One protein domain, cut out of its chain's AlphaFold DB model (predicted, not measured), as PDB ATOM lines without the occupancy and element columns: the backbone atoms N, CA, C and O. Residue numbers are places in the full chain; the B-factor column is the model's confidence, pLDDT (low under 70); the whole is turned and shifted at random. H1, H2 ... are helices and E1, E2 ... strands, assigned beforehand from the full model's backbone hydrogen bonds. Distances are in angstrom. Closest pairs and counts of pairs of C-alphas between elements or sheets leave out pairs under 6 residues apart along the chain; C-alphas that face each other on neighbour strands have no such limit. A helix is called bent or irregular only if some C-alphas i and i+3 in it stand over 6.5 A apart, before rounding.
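Overview. This is residues 4 to 78 of the 136 residues of an uncharacterized protein of marine metagenome (UniProt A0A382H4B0). A single curled sheet of five strands folds back on itself at E3, so that the short hairpin of E1 and E2 faces one end of the long hairpin of E4 and E5. That long hairpin makes most of the length of a rod, and H1 with the loop of residues 18 to 32 lies at the opposite end. The printed part has 75 residues with five named strands and one named helix, in the order E1, E2, H1, E3, E4, E5. The sheet, E2 E1 E3 E5 E4, is mixed and the class mostly strand; the whole is loose, with a radius of gyration of the C-alphas of 14.7 A and spans of 45 by 22 by 18 A.

Arrangement. In the strongly twisted sheet, inner strand E3, residues 41 to 47, is parallel to E5, residues 69 to 77, at 31 degrees, with N 47 and O 71 2.8 A apart. E4, residues 55 to 64, is an edge strand antiparallel to E5, N 58 to O 74 being 2.8 A. E3 is antiparallel to E1, residues 4 to 8, with N 5 and O 42 2.8 A apart. E2, residues 11 to 17, is antiparallel to E1, N 6 to O 14 being 2.9 A. In this folded sheet, bent into two leaves, E2 and E1 face E5 and E4, with E3 as the hinge; the closest C-alphas of E2 and E4, Val 12 and Tyr 62, are 7.3 A apart. H1, residues 33 to 38, is on the sheet at a height of 5.3 A, over none of the strands; its O i to N i+4 pairs are within hydrogen-bond range. E2, H1 and E3 form a split strand-helix-strand unit, two strands of one sheet joined through a helix, with E1 between them in the sheet, and its crossover is right-handed.

Along the chain. E3 is 18.9 A long, E2 17.6 A, E1 13.1 A and H1 8.7 A. E1 begins at C-alpha 4 (133.021, 97.273, 69.040). E4, 25.7 A, bends by 54 degrees at residue 59. E5, 25.8 A, ends at C-alpha 77 (139.360, 116.293, 46.842).

Size, cuts and confidence. The C-alphas farthest apart, Asn 24 and Glu 53, are 46.2 A apart. The printed part has no cut; the link from E2 to H1, 15 residues, is long. No printed residue has a pLDDT under 70.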
ATOM      1  N   TYR A   4     132.164  96.825  67.956       93.19
ATOM      2  CA  TYR A   4     133.021  97.273  69.040       93.19
ATOM      3  C   TYR A   4     134.424  97.593  68.522       93.19
ATOM      4  O   TYR A   4     134.883  97.059  67.510       93.19
ATOM      5  N   CYS A   5     135.111  98.463  69.252       92.75
ATOM      6  CA  CYS A   5     136.525  98.742  69.096       92.75
ATOM      7  C   CYS A   5     137.293  98.289  70.336       92.75
ATOM      8  O   CYS A   5     136.825  98.487  71.457       92.75
ATOM      9  N   SER A   6     138.486  97.734  70.133       92.75
ATOM     10  CA  SER A   6     139.464  97.517  71.203       92.75
ATOM     11  C   SER A   6     140.404  98.714  71.245       92.75
ATOM     12  O   SER A   6     141.101  98.979  70.260       92.75
ATOM     13  N   VAL A   7     140.439  99.427  72.368       91.44
ATOM     14  CA  VAL A   7     141.329 100.572  72.584       91.44
ATOM     15  C   VAL A   7     142.412 100.189  73.582       91.44
ATOM     16  O   VAL A   7     142.124  99.836  74.723       91.44
ATOM     17  N   GLU A   8     143.670 100.285  73.164       89.19
ATOM     18  CA  GLU A   8     144.831  99.994  74.004       89.19
ATOM     19  C   GLU A   8     145.808 101.167  73.923       89.19
ATOM     20  O   GLU A   8     146.121 101.641  72.837       89.19
ATOM     21  N   ASN A   9     146.273 101.668  75.072       86.44
ATOM     22  CA  ASN A   9     147.198 102.811  75.155       86.44
ATOM     23  C   ASN A   9     146.741 104.073  74.387       86.44
ATOM     24  O   ASN A   9     147.568 104.859  73.939       86.44
ATOM     25  N   GLY A  10     145.427 104.283  74.258       83.69
ATOM     26  CA  GLY A  10     144.864 105.429  73.537       83.69
ATOM     27  C   GLY A  10     144.785 105.253  72.019       83.69
ATOM     28  O   GLY A  10     144.431 106.203  71.327       83.69
ATOM     29  N   GLU A  11     145.059 104.057  71.499       88.44
ATOM     30  CA  GLU A  11     144.959 103.738  70.076       88.44
ATOM     31  C   GLU A  11     143.920 102.642  69.823       88.44
ATOM     32  O   GLU A  11     143.762 101.699  70.604       88.44
ATOM     33  N   VAL A  12     143.200 102.754  68.704       91.31
ATOM     34  CA  VAL A  12     142.284 101.705  68.245       91.31
ATOM     35  C   VAL A  12     143.109 100.575  67.636       91.31
ATOM     36  O   VAL A  12     143.735 100.742  66.593       91.31
ATOM     37  N   THR A  13     143.090  99.411  68.280       90.88
ATOM     38  CA  THR A  13     143.815  98.203  67.839       90.88
ATOM     39  C   THR A  13     142.934  97.240  67.046       90.88
ATOM     40  O   THR A  13     143.437  96.384  66.319       90.88
ATOM     41  N   TYR A  14     141.615  97.376  67.180       91.50
ATOM     42  CA  TYR A  14     140.616  96.599  66.456       91.50
ATOM     43  C   TYR A  14     139.329  97.407  66.328       91.50
ATOM     44  O   TYR A  14     138.962  98.099  67.273       91.50
ATOM     45  N   ALA A  15     138.631  97.263  65.203       90.56
ATOM     46  CA  ALA A  15     137.304  97.816  64.966       90.56
ATOM     47  C   ALA A  15     136.490  96.817  64.131       90.56
ATOM     48  O   ALA A  15     136.924  96.428  63.046       90.56
ATOM     49  N   GLY A  16     135.331  96.384  64.626       89.62
ATOM     50  CA  GLY A  16     134.498  95.413  63.916       89.62
ATOM     51  C   GLY A  16     133.504  94.693  64.817       89.62
ATOM     52  O   GLY A  16     133.115  95.201  65.867       89.62
ATOM     53  N   GLU A  17     133.085  93.500  64.408       90.00
ATOM     54  CA  GLU A  17     132.221  92.651  65.228       90.00
ATOM     55  C   GLU A  17     132.971  92.123  66.450       90.00
ATOM     56  O   GLU A  17     134.140  91.755  66.369       90.00
ATOM     57  N   LEU A  18     132.295  92.049  67.597       90.62
ATOM     58  CA  LEU A  18     132.923  91.585  68.829       90.62
ATOM     59  C   LEU A  18     133.407  90.123  68.685       90.62
ATOM     60  O   LEU A  18     132.579  89.214  68.541       90.62
ATOM     61  N   PRO A  19     134.724  89.851  68.748       89.56
ATOM     62  CA  PRO A  19     135.238  88.500  68.579       89.56
ATOM     63  C   PRO A  19     134.896  87.624  69.791       89.56
ATOM     64  O   PRO A  19     134.740  88.098  70.913       89.56
ATOM     65  N   LYS A  20     134.825  86.298  69.607       88.44
ATOM     66  CA  LYS A  20     134.572  85.362  70.725       88.44
ATOM     67  C   LYS A  20     135.724  85.318  71.734       88.44
ATOM     68  O   LYS A  20     135.490  85.075  72.921       88.44
ATOM     69  N   ALA A  21     136.946  85.532  71.255       87.00
ATOM     70  CA  ALA A  21     138.168  85.627  72.035       87.00
ATOM     71  C   ALA A  21     139.117  86.636  71.377       87.00
ATOM     72  O   ALA A  21     139.149  86.749  70.153       87.00
ATOM     73  N   TRP A  22     139.892  87.344  72.190       89.06
ATOM     74  CA  TRP A  22     140.904  88.293  71.746       89.06
ATOM     75  C   TRP A  22     142.108  88.249  72.678       89.06
ATOM     76  O   TRP A  22     141.970  88.420  73.895       89.06
ATOM     77  N   LYS A  23     143.295  88.021  72.106       86.88
ATOM     78  CA  LYS A  23     144.539  87.794  72.859       86.88
ATOM     79  C   LYS A  23     144.311  86.739  73.957       86.88
ATOM     80  O   LYS A  23     143.895  85.626  73.656       86.88
ATOM     81  N   ASN A  24     144.520  87.102  75.221       86.25
ATOM     82  CA  ASN A  24     144.374  86.210  76.376       86.25
ATOM     83  C   ASN A  24     142.980  86.266  77.026       86.25
ATOM     84  O   ASN A  24     142.788  85.718  78.108       86.25
ATOM     85  N   THR A  25     142.008  86.943  76.405       83.62
ATOM     86  CA  THR A  25     140.646  87.074  76.934       83.62
ATOM     87  C   THR A  25     139.660  86.308  76.062       83.62
ATOM     88  O   THR A  25     139.529  86.579  74.872       83.62
ATOM     89  N   SER A  26     138.930  85.366  76.652       87.44
ATOM     90  CA  SER A  26     137.852  84.616  75.999       87.44
ATOM     91  C   SER A  26     136.478  85.043  76.524       87.44
ATOM     92  O   SER A  26     136.369  85.726  77.542       87.44
ATOM     93  N   GLY A  27     135.413  84.663  75.813       84.31
ATOM     94  CA  GLY A  27     134.035  84.883  76.263       84.31
ATOM     95  C   GLY A  27     133.524  86.316  76.093       84.31
ATOM     96  O   GLY A  27     132.494  86.651  76.666       84.31
ATOM     97  N   LEU A  28     134.194  87.150  75.288       86.44
ATOM     98  CA  LEU A  28     133.810  88.556  75.085       86.44
ATOM     99  C   LEU A  28     132.375  88.696  74.558       86.44
ATOM    100  O   LEU A  28     131.617  89.509  75.065       86.44
ATOM    101  N   HIS A  29     131.964  87.838  73.622       83.56
ATOM    102  CA  HIS A  29     130.598  87.799  73.082       83.56
ATOM    103  C   HIS A  29     129.478  87.522  74.109       83.56
ATOM    104  O   HIS A  29     128.307  87.684  73.775       83.56
ATOM    105  N   LEU A  30     129.818  87.073  75.323       86.06
ATOM    106  CA  LEU A  30     128.881  86.833  76.430       86.06
ATOM    107  C   LEU A  30     129.038  87.865  77.557       86.06
ATOM    108  O   LEU A  30     128.302  87.813  78.542       86.06
ATOM    109  N   ALA A  31     130.026  88.756  77.458       86.56
ATOM    110  CA  ALA A  31     130.318  89.744  78.480       86.56
ATOM    111  C   ALA A  31     129.310  90.901  78.431       86.56
ATOM    112  O   ALA A  31     128.782  91.253  77.377       86.56
ATOM    113  N   THR A  32     129.063  91.509  79.592       88.88
ATOM    114  CA  THR A  32     128.247  92.728  79.683       88.88
ATOM    115  C   THR A  32     129.023  93.937  79.159       88.88
ATOM    116  O   THR A  32     130.253  93.939  79.194       88.88
ATOM    117  N   GLU A  33     128.325  94.993  78.739       86.19
ATOM    118  CA  GLU A  33     128.957  96.240  78.276       86.19
ATOM    119  C   GLU A  33     129.912  96.846  79.314       86.19
ATOM    120  O   GLU A  33     130.995  97.299  78.959       86.19
ATOM    121  N   ALA A  34     129.567  96.780  80.605       88.06
ATOM    122  CA  ALA A  34     130.440  97.243  81.685       88.06
ATOM    123  C   ALA A  34     131.752  96.442  81.743       88.06
ATOM    124  O   ALA A  34     132.837  97.021  81.781       88.06
ATOM    125  N   SER A  35     131.670  95.109  81.669       87.56
ATOM    126  CA  SER A  35     132.853  94.239  81.649       87.56
ATOM    127  C   SER A  35     133.677  94.394  80.370       87.56
ATOM    128  O   SER A  35     134.898  94.251  80.401       87.56
ATOM    129  N   LEU A  36     133.025  94.662  79.235       89.94
ATOM    130  CA  LEU A  36     133.692  94.972  77.971       89.94
ATOM    131  C   LEU A  36     134.473  96.282  78.093       89.94
ATOM    132  O   LEU A  36     135.669  96.296  77.801       89.94
ATOM    133  N   LYS A  37     133.848  97.327  78.639       89.31
ATOM    134  CA  LYS A  37     134.484  98.626  78.871       89.31
ATOM    135  C   LYS A  37     135.713  98.522  79.773       89.31
ATOM    136  O   LYS A  37     136.761  99.058  79.429       89.31
ATOM    137  N   GLU A  38     135.629  97.775  80.874       88.50
ATOM    138  CA  GLU A  38     136.780  97.502  81.756       88.50
ATOM    139  C   GLU A  38     137.939  96.800  81.030       88.50
ATOM    140  O   GLU A  38     139.106  97.008  81.354       88.50
ATOM    141  N   LYS A  39     137.624  95.978  80.025       88.88
ATOM    142  CA  LYS A  39     138.596  95.267  79.184       88.88
ATOM    143  C   LYS A  39     139.081  96.095  77.987       88.88
ATOM    144  O   LYS A  39     139.768  95.541  77.132       88.88
ATOM    145  N   GLY A  40     138.722  97.379  77.906       89.75
ATOM    146  CA  GLY A  40     139.100  98.277  76.810       89.75
ATOM    147  C   GLY A  40     138.247  98.130  75.546       89.75
ATOM    148  O   GLY A  40     138.627  98.639  74.493       89.75
ATOM    149  N   TRP A  41     137.105  97.442  75.628       93.06
ATOM    150  CA  TRP A  41     136.162  97.294  74.524       93.06
ATOM    151  C   TRP A  41     135.060  98.339  74.617       93.06
ATOM    152  O   TRP A  41     134.268  98.340  75.558       93.06
ATOM    153  N   LEU A  42     134.992  99.207  73.615       93.12
ATOM    154  CA  LEU A  42     134.007 100.280  73.531       93.12
ATOM    155  C   LEU A  42     133.083 100.065  72.328       93.12
ATOM    156  O   LEU A  42     133.559  99.617  71.281       93.12
ATOM    157  N   PRO A  43     131.781 100.385  72.437       93.31
ATOM    158  CA  PRO A  43     130.877 100.423  71.295       93.31
ATOM    159  C   PRO A  43     131.436 101.284  70.161       93.31
ATOM    160  O   PRO A  43     132.017 102.345  70.400       93.31
ATOM    161  N   TYR A  44     131.248 100.824  68.927       92.69
ATOM    162  CA  TYR A  44     131.804 101.441  67.731       92.69
ATOM    163  C   TYR A  44     130.718 101.785  66.716       92.69
ATOM    164  O   TYR A  44     129.893 100.947  66.347       92.69
ATOM    165  N   THR A  45     130.758 103.026  66.238       91.25
ATOM    166  CA  THR A  45     129.869 103.538  65.189       91.25
ATOM    167  C   THR A  45     130.676 104.206  64.087       91.25
ATOM    168  O   THR A  45     131.742 104.758  64.359       91.25
ATOM    169  N   ILE A  46     130.169 104.139  62.854       91.50
ATOM    170  CA  ILE A  46     130.785 104.763  61.682       91.50
ATOM    171  C   ILE A  46     129.897 105.912  61.226       91.50
ATOM    172  O   ILE A  46     128.718 105.706  60.944       91.50
ATOM    173  N   GLU A  47     130.474 107.102  61.145       91.12
ATOM    174  CA  GLU A  47     129.894 108.242  60.453       91.12
ATOM    175  C   GLU A  47     130.406 108.233  59.010       91.12
ATOM    176  O   GLU A  47     131.589 108.469  58.747       91.12
ATOM    177  N   GLU A  48     129.515 107.896  58.077       89.00
ATOM    178  CA  GLU A  48     129.831 107.838  56.650       89.00
ATOM    179  C   GLU A  48     129.932 109.243  56.049       89.00
ATOM    180  O   GLU A  48     129.114 110.128  56.320       89.00
ATOM    181  N   ALA A  49     130.924 109.446  55.183       87.81
ATOM    182  CA  ALA A  49     131.119 110.724  54.518       87.81
ATOM    183  C   ALA A  49     130.213 110.837  53.287       87.81
ATOM    184  O   ALA A  49     130.256 110.004  52.381       87.81
ATOM    185  N   THR A  50     129.454 111.930  53.191       87.25
ATOM    186  CA  THR A  50     128.772 112.289  51.943       87.25
ATOM    187  C   THR A  50     129.788 112.871  50.956       87.25
ATOM    188  O   THR A  50     130.339 113.958  51.190       87.25
ATOM    189  N   LEU A  51     130.043 112.144  49.867       89.12
ATOM    190  CA  LEU A  51     130.934 112.560  48.781       89.12
ATOM    191  C   LEU A  51     130.182 113.420  47.760       89.12
ATOM    192  O   LEU A  51     129.055 113.101  47.380       89.12
ATOM    193  N   SER A  52     130.824 114.490  47.299       89.12
ATOM    194  CA  SER A  52     130.445 115.205  46.078       89.12
ATOM    195  C   SER A  52     131.145 114.620  44.841       89.12
ATOM    196  O   SER A  52     131.906 113.661  44.942       89.12
ATOM    197  N   GLU A  53     130.874 115.187  43.662       88.19
ATOM    198  CA  GLU A  53     131.339 114.687  42.356       88.19
ATOM    199  C   GLU A  53     132.860 114.488  42.260       88.19
ATOM    200  O   GLU A  53     133.309 113.485  41.710       88.19
ATOM    201  N   TYR A  54     133.648 115.395  42.846       92.62
ATOM    202  CA  TYR A  54     135.114 115.364  42.797       92.62
ATOM    203  C   TYR A  54     135.762 115.066  44.152       92.62
ATOM    204  O   TYR A  54     136.877 115.512  44.430       92.62
ATOM    205  N   GLU A  55     135.067 114.323  45.010       94.06
ATOM    206  CA  GLU A  55     135.589 113.861  46.292       94.06
ATOM    207  C   GLU A  55     135.700 112.336  46.321       94.06
ATOM    208  O   GLU A  55     134.840 111.608  45.825       94.06
ATOM    209  N   VAL A  56     136.758 111.843  46.959       93.25
ATOM    210  CA  VAL A  56     136.989 110.411  47.182       93.25
ATOM    211  C   VAL A  56     137.178 110.134  48.668       93.25
ATOM    212  O   VAL A  56     137.629 111.004  49.417       93.25
ATOM    213  N   LYS A  57     136.828 108.914  49.101       93.50
ATOM    214  CA  LYS A  57     137.088 108.468  50.477       93.50
ATOM    215  C   LYS A  57     138.592 108.447  50.736       93.50
ATOM    216  O   LYS A  57     139.357 107.975  49.898       93.50
ATOM    217  N   ASP A  58     138.985 108.913  51.912       94.00
ATOM    218  CA  ASP A  58     140.379 109.065  52.334       94.00
ATOM    219  C   ASP A  58     140.650 108.351  53.664       94.00
ATOM    220  O   ASP A  58     141.241 108.877  54.603       94.00
ATOM    221  N   GLY A  59     140.144 107.124  53.764       90.50
ATOM    222  CA  GLY A  59     140.282 106.306  54.959       90.50
ATOM    223  C   GLY A  59     139.330 106.702  56.085       90.50
ATOM    224  O   GLY A  59     138.303 107.349  55.882       90.50
ATOM    225  N   LEU A  60     139.656 106.238  57.287       92.25
ATOM    226  CA  LEU A  60     138.798 106.320  58.461       92.25
ATOM    227  C   LEU A  60     139.607 106.855  59.638       92.25
ATOM    228  O   LEU A  60     140.678 106.330  59.950       92.25
ATOM    229  N   LYS A  61     139.087 107.886  60.304       93.12
ATOM    230  CA  LYS A  61     139.705 108.463  61.497       93.12
ATOM    231  C   LYS A  61     138.876 108.132  62.725       93.12
ATOM    232  O   LYS A  61     137.678 108.385  62.741       93.12
ATOM    233  N   TYR A  62     139.517 107.610  63.763       93.00
ATOM    234  CA  TYR A  62     138.839 107.282  65.012       93.00
ATOM    235  C   TYR A  62     138.908 108.437  66.009       93.00
ATOM    236  O   TYR A  62     139.978 108.980  66.286       93.00
ATOM    237  N   THR A  63     137.760 108.759  66.590       91.94
ATOM    238  CA  THR A  63     137.617 109.609  67.767       91.94
ATOM    239  C   THR A  63     137.220 108.722  68.939       91.94
ATOM    240  O   THR A  63     136.146 108.121  68.945       91.94
ATOM    241  N   ILE A  64     138.118 108.605  69.915       92.75
ATOM    242  CA  ILE A  64     137.911 107.804  71.122       92.75
ATOM    243  C   ILE A  64     137.307 108.714  72.191       92.75
ATOM    244  O   ILE A  64     137.962 109.648  72.652       92.75
ATOM    245  N   ASN A  65     136.070 108.431  72.587       90.62
ATOM    246  CA  ASN A  65     135.403 109.088  73.705       90.62
ATOM    247  C   ASN A  65     135.439 108.183  74.947       90.62
ATOM    248  O   ASN A  65     135.908 107.046  74.905       90.62
ATOM    249  N   ALA A  66     134.908 108.677  76.066       86.94
ATOM    250  CA  ALA A  66     134.869 107.921  77.319       86.94
ATOM    251  C   ALA A  66     133.980 106.662  77.256       86.94
ATOM    252  O   ALA A  66     134.256 105.685  77.954       86.94
ATOM    253  N   ASP A  67     132.914 106.692  76.452       90.31
ATOM    254  CA  ASP A  67     131.890 105.638  76.407       90.31
ATOM    255  C   ASP A  67     131.788 104.933  75.053       90.31
ATOM    256  O   ASP A  67     131.206 103.856  74.977       90.31
ATOM    257  N   ASN A  68     132.346 105.506  73.987       92.19
ATOM    258  CA  ASN A  68     132.276 104.942  72.645       92.19
ATOM    259  C   ASN A  68     133.463 105.375  71.777       92.19
ATOM    260  O   ASN A  68     134.227 106.278  72.121       92.19
ATOM    261  N   VAL A  69     133.586 104.732  70.621       93.62
ATOM    262  CA  VAL A  69     134.489 105.135  69.546       93.62
ATOM    263  C   VAL A  69     133.661 105.469  68.313       93.62
ATOM    264  O   VAL A  69     132.780 104.706  67.906       93.62
ATOM    265  N   ILE A  70     133.962 106.609  67.704       93.69
ATOM    266  CA  ILE A  70     133.344 107.045  66.455       93.69
ATOM    267  C   ILE A  70     134.413 107.000  65.370       93.69
ATOM    268  O   ILE A  70     135.444 107.658  65.481       93.69
ATOM    269  N   GLY A  71     134.193 106.191  64.339       93.25
ATOM    270  CA  GLY A  71     134.981 106.229  63.114       93.25
ATOM    271  C   GLY A  71     134.349 107.220  62.151       93.25
ATOM    272  O   GLY A  71     133.229 107.002  61.712       93.25
ATOM    273  N   VAL A  72     135.054 108.289  61.812       92.12
ATOM    274  CA  VAL A  72     134.603 109.274  60.829       92.12
ATOM    275  C   VAL A  72     135.308 108.984  59.517       92.12
ATOM    276  O   VAL A  72     136.540 109.111  59.431       92.12
ATOM    277  N   GLU A  73     134.556 108.572  58.497       94.44
ATOM    278  CA  GLU A  73     135.116 108.421  57.157       94.44
ATOM    279  C   GLU A  73     135.648 109.777  56.701       94.44
ATOM    280  O   GLU A  73     134.962 110.798  56.750       94.44
ATOM    281  N   GLN A  74     136.913 109.804  56.309       94.19
ATOM    282  CA  GLN A  74     137.510 111.008  55.768       94.19
ATOM    283  C   GLN A  74     137.256 111.054  54.270       94.19
ATOM    284  O   GLN A  74     137.049 110.035  53.602       94.19
ATOM    285  N   LYS A  75     137.288 112.266  53.736       95.25
ATOM    286  CA  LYS A  75     137.217 112.513  52.309       95.25
ATOM    287  C   LYS A  75     138.269 113.527  51.918       95.25
ATOM    288  O   LYS A  75     138.615 114.410  52.705       95.25
ATOM    289  N   ARG A  76     138.736 113.411  50.684       95.00
ATOM    290  CA  ARG A  76     139.640 114.369  50.062       95.00
ATOM    291  C   ARG A  76     139.116 114.758  48.695       95.00
ATOM    292  O   ARG A  76     138.397 113.996  48.050       95.00
ATOM    293  N   ASN A  77     139.543 115.924  48.235       94.69
ATOM    294  CA  ASN A  77     139.360 116.293  46.842       94.69
ATOM    295  C   ASN A  77     140.193 115.361  45.952       94.69
ATOM    296  O   ASN A  77     141.316 114.978  46.304       94.69
ATOM    297  N   MET A  78     139.641 115.016  44.794       95.19
ATOM    298  CA  MET A  78     140.391 114.388  43.714       95.19
ATOM    299  C   MET A  78     141.543 115.294  43.271       95.19
ATOM    300  O   MET A  78     141.396 116.523  43.235       95.19
TER     301      MET A  78